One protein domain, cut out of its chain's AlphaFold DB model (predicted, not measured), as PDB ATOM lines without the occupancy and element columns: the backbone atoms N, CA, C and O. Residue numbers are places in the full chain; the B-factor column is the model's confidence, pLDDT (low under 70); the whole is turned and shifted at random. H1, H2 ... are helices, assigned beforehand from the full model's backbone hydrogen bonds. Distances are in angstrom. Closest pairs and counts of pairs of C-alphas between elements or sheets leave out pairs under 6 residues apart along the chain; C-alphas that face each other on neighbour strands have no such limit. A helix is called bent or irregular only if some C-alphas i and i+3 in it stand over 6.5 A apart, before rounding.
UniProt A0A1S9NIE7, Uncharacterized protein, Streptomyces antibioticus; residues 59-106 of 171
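AT A GLANCE: This is residues 59 to 106 of the 171 residues of an uncharacterized protein of Streptomyces antibioticus (UniProt A0A1S9NIE7). One long, nearly straight helix, H1, makes almost the whole length of this domain, and past its last residue, Glu 92, a tight link turns a corner into a short helix, H2, and the two make a lopsided L. The long arm, residues 59 to 88 of H1, stands free, and so do residues 94 to 99 at the turn. The printed part has 48 residues with two named helices, H1 then H2 along the chain, and no named strand; its class is all helix. It is extended, with a radius of gyration of the C-alphas of 19.0 A, and its spans of 59 by 17 by 9 A only just make a rod.

IN THESE COORDINATES: Find C-alpha 59 at (53.547, -30.633, 12.602); from there H1, residues 59 to 92, runs 49.7 A to C-alpha 92 at (31.631, 7.525, -10.396). Beyond it look for H2, residues 98 to 105, which ends at C-alpha 105 at (17.544, 3.732, -15.090) and measures 10.1 A from first to last C-alpha.

HOW THE PARTS SIT: Start at the end of H1 and look across to H2: the two are close but not clearly touching, with 1 pair of C-alphas within 8 A. That closest pair, the C-alphas of Glu 92 and Cys 100, is 7.5 A apart. Their lines stand at a steep tilt of 63 degrees, and they run opposite ways. Their centres are 32.0 A apart. In H1 and H2 every O i to N i+4 pair is within hydrogen-bond range. Neither helix is bent.

THE WHOLE: Look to Ala 59 and Ser 98 for the two C-alphas farthest apart, 59.1 A. The printed part has no cut, and the link from H1 to H2, 5 residues, is tight. The mean pLDDT of the printed part is 86.2, with 90 for H1 and 78 for H2, and no printed residue is under 70.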
ATOM      1  N   ALA A  59      53.027 -31.015  13.913       85.06
ATOM      2  CA  ALA A  59      53.547 -30.633  12.602       85.06
ATOM      3  C   ALA A  59      52.445 -30.585  11.525       85.06
ATOM      4  O   ALA A  59      52.389 -29.626  10.752       85.06
ATOM      5  N   GLU A  60      51.528 -31.559  11.487       85.12
ATOM      6  CA  GLU A  60      50.368 -31.518  10.581       85.12
ATOM      7  C   GLU A  60      49.406 -30.369  10.909       85.12
ATOM      8  O   GLU A  60      48.881 -29.710  10.006       85.12
ATOM      9  N   GLN A  61      49.152 -30.108  12.194       81.88
ATOM     10  CA  GLN A  61      48.307 -28.993  12.615       81.88
ATOM     11  C   GLN A  61      48.945 -27.647  12.271       81.88
ATOM     12  O   GLN A  61      48.245 -26.766  11.771       81.88
ATOM     13  N   ALA A  62      50.259 -27.497  12.455       85.56
ATOM     14  CA  ALA A  62      50.992 -26.300  12.063       85.56
ATOM     15  C   ALA A  62      50.875 -26.040  10.553       85.56
ATOM     16  O   ALA A  62      50.543 -24.921  10.163       85.56
ATOM     17  N   GLN A  63      51.027 -27.072   9.713       88.75
ATOM     18  CA  GLN A  63      50.832 -26.944   8.262       88.75
ATOM     19  C   GLN A  63      49.395 -26.540   7.898       88.75
ATOM     20  O   GLN A  63      49.194 -25.651   7.074       88.75
ATOM     21  N   LYS A  64      48.378 -27.128   8.546       88.75
ATOM     22  CA  LYS A  64      46.967 -26.751   8.324       88.75
ATOM     23  C   LYS A  64      46.673 -25.314   8.751       88.75
ATOM     24  O   LYS A  64      45.882 -24.631   8.101       88.75
ATOM     25  N   VAL A  65      47.275 -24.860   9.847       88.44
ATOM     26  CA  VAL A  65      47.145 -23.479  10.327       88.44
ATOM     27  C   VAL A  65      47.823 -22.515   9.357       88.44
ATOM     28  O   VAL A  65      47.235 -21.487   9.030       88.44
ATOM     29  N   GLU A  66      49.007 -22.850   8.851       91.06
ATOM     30  CA  GLU A  66      49.717 -22.043   7.860       91.06
ATOM     31  C   GLU A  66      48.925 -21.933   6.547       91.06
ATOM     32  O   GLU A  66      48.729 -20.831   6.033       91.06
ATOM     33  N   GLU A  67      48.359 -23.039   6.054       92.81
ATOM     34  CA  GLU A  67      47.512 -23.039   4.857       92.81
ATOM     35  C   GLU A  67      46.240 -22.192   5.051       92.81
ATOM     36  O   GLU A  67      45.836 -21.438   4.162       92.81
ATOM     37  N   GLN A  68      45.607 -22.265   6.227       89.25
ATOM     38  CA  GLN A  68      44.450 -21.423   6.544       89.25
ATOM     39  C   GLN A  68      44.815 -19.941   6.664       89.25
ATOM     40  O   GLN A  68      44.042 -19.092   6.213       89.25
ATOM     41  N   GLN A  69      45.973 -19.611   7.236       89.44
ATOM     42  CA  GLN A  69      46.447 -18.230   7.307       89.44
ATOM     43  C   GLN A  69      46.710 -17.664   5.910       89.44
ATOM     44  O   GLN A  69      46.258 -16.557   5.620       89.44
ATOM     45  N   GLN A  70      47.331 -18.441   5.018       93.25
ATOM     46  CA  GLN A  70      47.542 -18.034   3.626       93.25
ATOM     47  C   GLN A  70      46.215 -17.789   2.895       93.25
ATOM     48  O   GLN A  70      46.045 -16.735   2.282       93.25
ATOM     49  N   LYS A  71      45.235 -18.698   3.019       92.00
ATOM     50  CA  LYS A  71      43.888 -18.503   2.441       92.00
ATOM     51  C   LYS A  71      43.205 -17.252   2.989       92.00
ATOM     52  O   LYS A  71      42.643 -16.470   2.229       92.00
ATOM     53  N   THR A  72      43.307 -17.029   4.298       92.25
ATOM     54  CA  THR A  72      42.737 -15.843   4.950       92.25
ATOM     55  C   THR A  72      43.382 -14.558   4.432       92.25
ATOM     56  O   THR A  72      42.687 -13.572   4.199       92.25
ATOM     57  N   GLU A  73      44.698 -14.556   4.209       94.00
ATOM     58  CA  GLU A  73      45.409 -13.400   3.662       94.00
ATOM     59  C   GLU A  73      45.037 -13.134   2.192       94.00
ATOM     60  O   GLU A  73      44.870 -11.978   1.793       94.00
ATOM     61  N   GLU A  74      44.860 -14.181   1.381       95.00
ATOM     62  CA  GLU A  74      44.369 -14.045   0.005       95.00
ATOM     63  C   GLU A  74      42.943 -13.497  -0.052       95.00
ATOM     64  O   GLU A  74      42.658 -12.586  -0.836       95.00
ATOM     65  N   ASP A  75      42.047 -14.017   0.781       93.06
ATOM     66  CA  ASP A  75      40.660 -13.564   0.828       93.06
ATOM     67  C   ASP A  75      40.561 -12.133   1.361       93.06
ATOM     68  O   ASP A  75      39.802 -11.328   0.815       93.06
ATOM     69  N   ALA A  76      41.399 -11.761   2.334       91.31
ATOM     70  CA  ALA A  76      41.530 -10.378   2.778       91.31
ATOM     71  C   ALA A  76      41.977  -9.461   1.629       91.31
ATOM     72  O   ALA A  76      41.372  -8.411   1.421       91.31
ATOM     73  N   LYS A  77      42.971  -9.866   0.824       95.94
ATOM     74  CA  LYS A  77      43.422  -9.095  -0.350       95.94
ATOM     75  C   LYS A  77      42.319  -8.941  -1.403       95.94
ATOM     76  O   LYS A  77      42.153  -7.846  -1.945       95.94
ATOM     77  N   LYS A  78      41.546  -9.996  -1.681       94.81
ATOM     78  CA  LYS A  78      40.396  -9.945  -2.609       94.81
ATOM     79  C   LYS A  78      39.284  -9.036  -2.090       94.81
ATOM     80  O   LYS A  78      38.728  -8.251  -2.860       94.81
ATOM     81  N   ALA A  79      38.972  -9.113  -0.798       92.81
ATOM     82  CA  ALA A  79      37.996  -8.234  -0.164       92.81
ATOM     83  C   ALA A  79      38.433  -6.767  -0.274       92.81
ATOM     84  O   ALA A  79      37.649  -5.922  -0.699       92.81
ATOM     85  N   ASP A  80      39.706  -6.477  -0.002       93.88
ATOM     86  CA  ASP A  80      40.279  -5.134  -0.111       93.88
ATOM     87  C   ASP A  80      40.188  -4.565  -1.535       93.88
ATOM     88  O   ASP A  80      39.865  -3.390  -1.728       93.88
ATOM     89  N   GLN A  81      40.464  -5.393  -2.548       94.88
ATOM     90  CA  GLN A  81      40.304  -5.015  -3.955       94.88
ATOM     91  C   GLN A  81      38.837  -4.746  -4.293       94.88
ATOM     92  O   GLN A  81      38.524  -3.705  -4.867       94.88
ATOM     93  N   THR A  82      37.935  -5.622  -3.851       93.00
ATOM     94  CA  THR A  82      36.491  -5.471  -4.074       93.00
ATOM     95  C   THR A  82      35.972  -4.175  -3.450       93.00
ATOM     96  O   THR A  82      35.241  -3.428  -4.093       93.00
ATOM     97  N   ILE A  83      36.391  -3.854  -2.222       90.62
ATOM     98  CA  ILE A  83      36.019  -2.608  -1.540       90.62
ATOM     99  C   ILE A  83      36.523  -1.391  -2.321       90.62
ATOM    100  O   ILE A  83      35.783  -0.421  -2.486       90.62
ATOM    101  N   LYS A  84      37.762  -1.429  -2.827       92.69
ATOM    102  CA  LYS A  84      38.327  -0.338  -3.639       92.69
ATOM    103  C   LYS A  84      37.577  -0.156  -4.957       92.69
ATOM    104  O   LYS A  84      37.332   0.984  -5.352       92.69
ATOM    105  N   ASP A  85      37.196  -1.244  -5.615       90.69
ATOM    106  CA  ASP A  85      36.472  -1.197  -6.885       90.69
ATOM    107  C   ASP A  85      35.037  -0.697  -6.700       90.69
ATOM    108  O   ASP A  85      34.614   0.225  -7.397       90.69
ATOM    109  N   VAL A  86      34.318  -1.211  -5.698       87.31
ATOM    110  CA  VAL A  86      32.979  -0.721  -5.337       87.31
ATOM    111  C   VAL A  86      33.038   0.741  -4.893       87.31
ATOM    112  O   VAL A  86      32.200   1.543  -5.299       87.31
ATOM    113  N   GLY A  87      34.054   1.125  -4.116       87.00
ATOM    114  CA  GLY A  87      34.282   2.515  -3.726       87.00
ATOM    115  C   GLY A  87      34.480   3.437  -4.931       87.00
ATOM    116  O   GLY A  87      33.913   4.528  -4.972       87.00
ATOM    117  N   ARG A  88      35.219   2.986  -5.952       86.06
ATOM    118  CA  ARG A  88      35.391   3.736  -7.203       86.06
ATOM    119  C   ARG A  88      34.080   3.862  -7.979       86.06
ATOM    120  O   ARG A  88      33.762   4.959  -8.425       86.06
ATOM    121  N   GLN A  89      33.311   2.778  -8.091       81.88
ATOM    122  CA  GLN A  89      31.994   2.802  -8.739       81.88
ATOM    123  C   GLN A  89      31.020   3.742  -8.023       81.88
ATOM    124  O   GLN A  89      30.274   4.464  -8.674       81.88
ATOM    125  N   LEU A  90      31.049   3.787  -6.689       82.31
ATOM    126  CA  LEU A  90      30.235   4.711  -5.895       82.31
ATOM    127  C   LEU A  90      30.618   6.180  -6.111       82.31
ATOM    128  O   LEU A  90      29.737   7.035  -6.114       82.31
ATOM    129  N   GLU A  91      31.905   6.488  -6.290       83.44
ATOM    130  CA  GLU A  91      32.347   7.849  -6.624       83.44
ATOM    131  C   GLU A  91      31.976   8.237  -8.061       83.44
ATOM    132  O   GLU A  91      31.545   9.363  -8.303       83.44
ATOM    133  N   GLU A  92      32.074   7.307  -9.014       80.69
ATOM    134  CA  GLU A  92      31.631   7.525 -10.396       80.69
ATOM    135  C   GLU A  92      30.107   7.728 -10.471       80.69
ATOM    136  O   GLU A  92      29.615   8.654 -11.118       80.69
ATOM    137  N   CYS A  93      29.355   6.932  -9.714       82.56
ATOM    138  CA  CYS A  93      27.897   6.956  -9.623       82.56
ATOM    139  C   CYS A  93      27.391   7.600  -8.332       82.56
ATOM    140  O   CYS A  93      26.457   7.114  -7.686       82.56
ATOM    141  N   ARG A  94      28.003   8.718  -7.943       82.88
ATOM    142  CA  ARG A  94      27.641   9.418  -6.714       82.88
ATOM    143  C   ARG A  94      26.187   9.918  -6.768       82.88
ATOM    144  O   ARG A  94      25.733  10.344  -7.836       82.88
ATOM    145  N   PRO A  95      25.445   9.932  -5.643       71.88
ATOM    146  CA  PRO A  95      24.106  10.513  -5.596       71.88
ATOM    147  C   PRO A  95      24.111  11.945  -6.148       71.88
ATOM    148  O   PRO A  95      24.844  12.799  -5.655       71.88
ATOM    149  N   GLY A  96      23.314  12.191  -7.189       71.69
ATOM    150  CA  GLY A  96      23.271  13.474  -7.901       71.69
ATOM    151  C   GLY A  96      24.055  13.519  -9.219       71.69
ATOM    152  O   GLY A  96      23.886  14.477  -9.970       71.69
ATOM    153  N   ASN A  97      24.847  12.494  -9.557       83.12
ATOM    154  CA  ASN A  97      25.360  12.326 -10.916       83.12
ATOM    155  C   ASN A  97      24.233  11.815 -11.827       83.12
ATOM    156  O   ASN A  97      23.976  10.611 -11.906       83.12
ATOM    157  N   SER A  98      23.555  12.741 -12.510       75.75
ATOM    158  CA  SER A  98      22.432  12.418 -13.394       75.75
ATOM    159  C   SER A  98      22.828  11.464 -14.518       75.75
ATOM    160  O   SER A  98      22.051  10.582 -14.836       75.75
ATOM    161  N   ALA A  99      24.045  11.558 -15.063       80.00
ATOM    162  CA  ALA A  99      24.468  10.711 -16.176       80.00
ATOM    163  C   ALA A  99      24.592   9.228 -15.784       80.00
ATOM    164  O   ALA A  99      24.167   8.358 -16.544       80.00
ATOM    165  N   CYS A 100      25.127   8.931 -14.592       82.44
ATOM    166  CA  CYS A 100      25.130   7.552 -14.106       82.44
ATOM    167  C   CYS A 100      23.716   7.085 -13.734       82.44
ATOM    168  O   CYS A 100      23.328   5.971 -14.077       82.44
ATOM    169  N   MET A 101      22.920   7.927 -13.071       78.56
ATOM    170  CA  MET A 101      21.544   7.561 -12.715       78.56
ATOM    171  C   MET A 101      20.684   7.292 -13.958       78.56
ATOM    172  O   MET A 101      19.908   6.342 -13.961       78.56
ATOM    173  N   ASP A 102      20.879   8.057 -15.032       77.38
ATOM    174  CA  ASP A 102      20.219   7.855 -16.323       77.38
ATOM    175  C   ASP A 102      20.685   6.548 -16.999       77.38
ATOM    176  O   ASP A 102      19.868   5.828 -17.573       77.38
ATOM    177  N   GLN A 103      21.972   6.185 -16.890       78.94
ATOM    178  CA  GLN A 103      22.460   4.873 -17.342       78.94
ATOM    179  C   GLN A 103      21.873   3.711 -16.530       78.94
ATOM    180  O   GLN A 103      21.494   2.700 -17.118       78.94
ATOM    181  N   LEU A 104      21.783   3.847 -15.203       76.00
ATOM    182  CA  LEU A 104      21.201   2.835 -14.314       76.00
ATOM    183  C   LEU A 104      19.695   2.664 -14.538       76.00
ATOM    184  O   LEU A 104      19.193   1.545 -14.477       76.00
ATOM    185  N   ALA A 105      18.976   3.759 -14.799       78.56
ATOM    186  CA  ALA A 105      17.544   3.732 -15.090       78.56
ATOM    187  C   ALA A 105      17.240   3.075 -16.448       78.56
ATOM    188  O   ALA A 105      16.181   2.472 -16.616       78.56
ATOM    189  N   GLY A 106      18.172   3.155 -17.400       73.00
ATOM    190  CA  GLY A 106      18.022   2.601 -18.739       73.00
ATOM    191  C   GLY A 106      17.242   3.514 -19.697       73.00
ATOM    192  O   GLY A 106      16.553   4.456 -19.286       73.00
TER     193      GLY A 106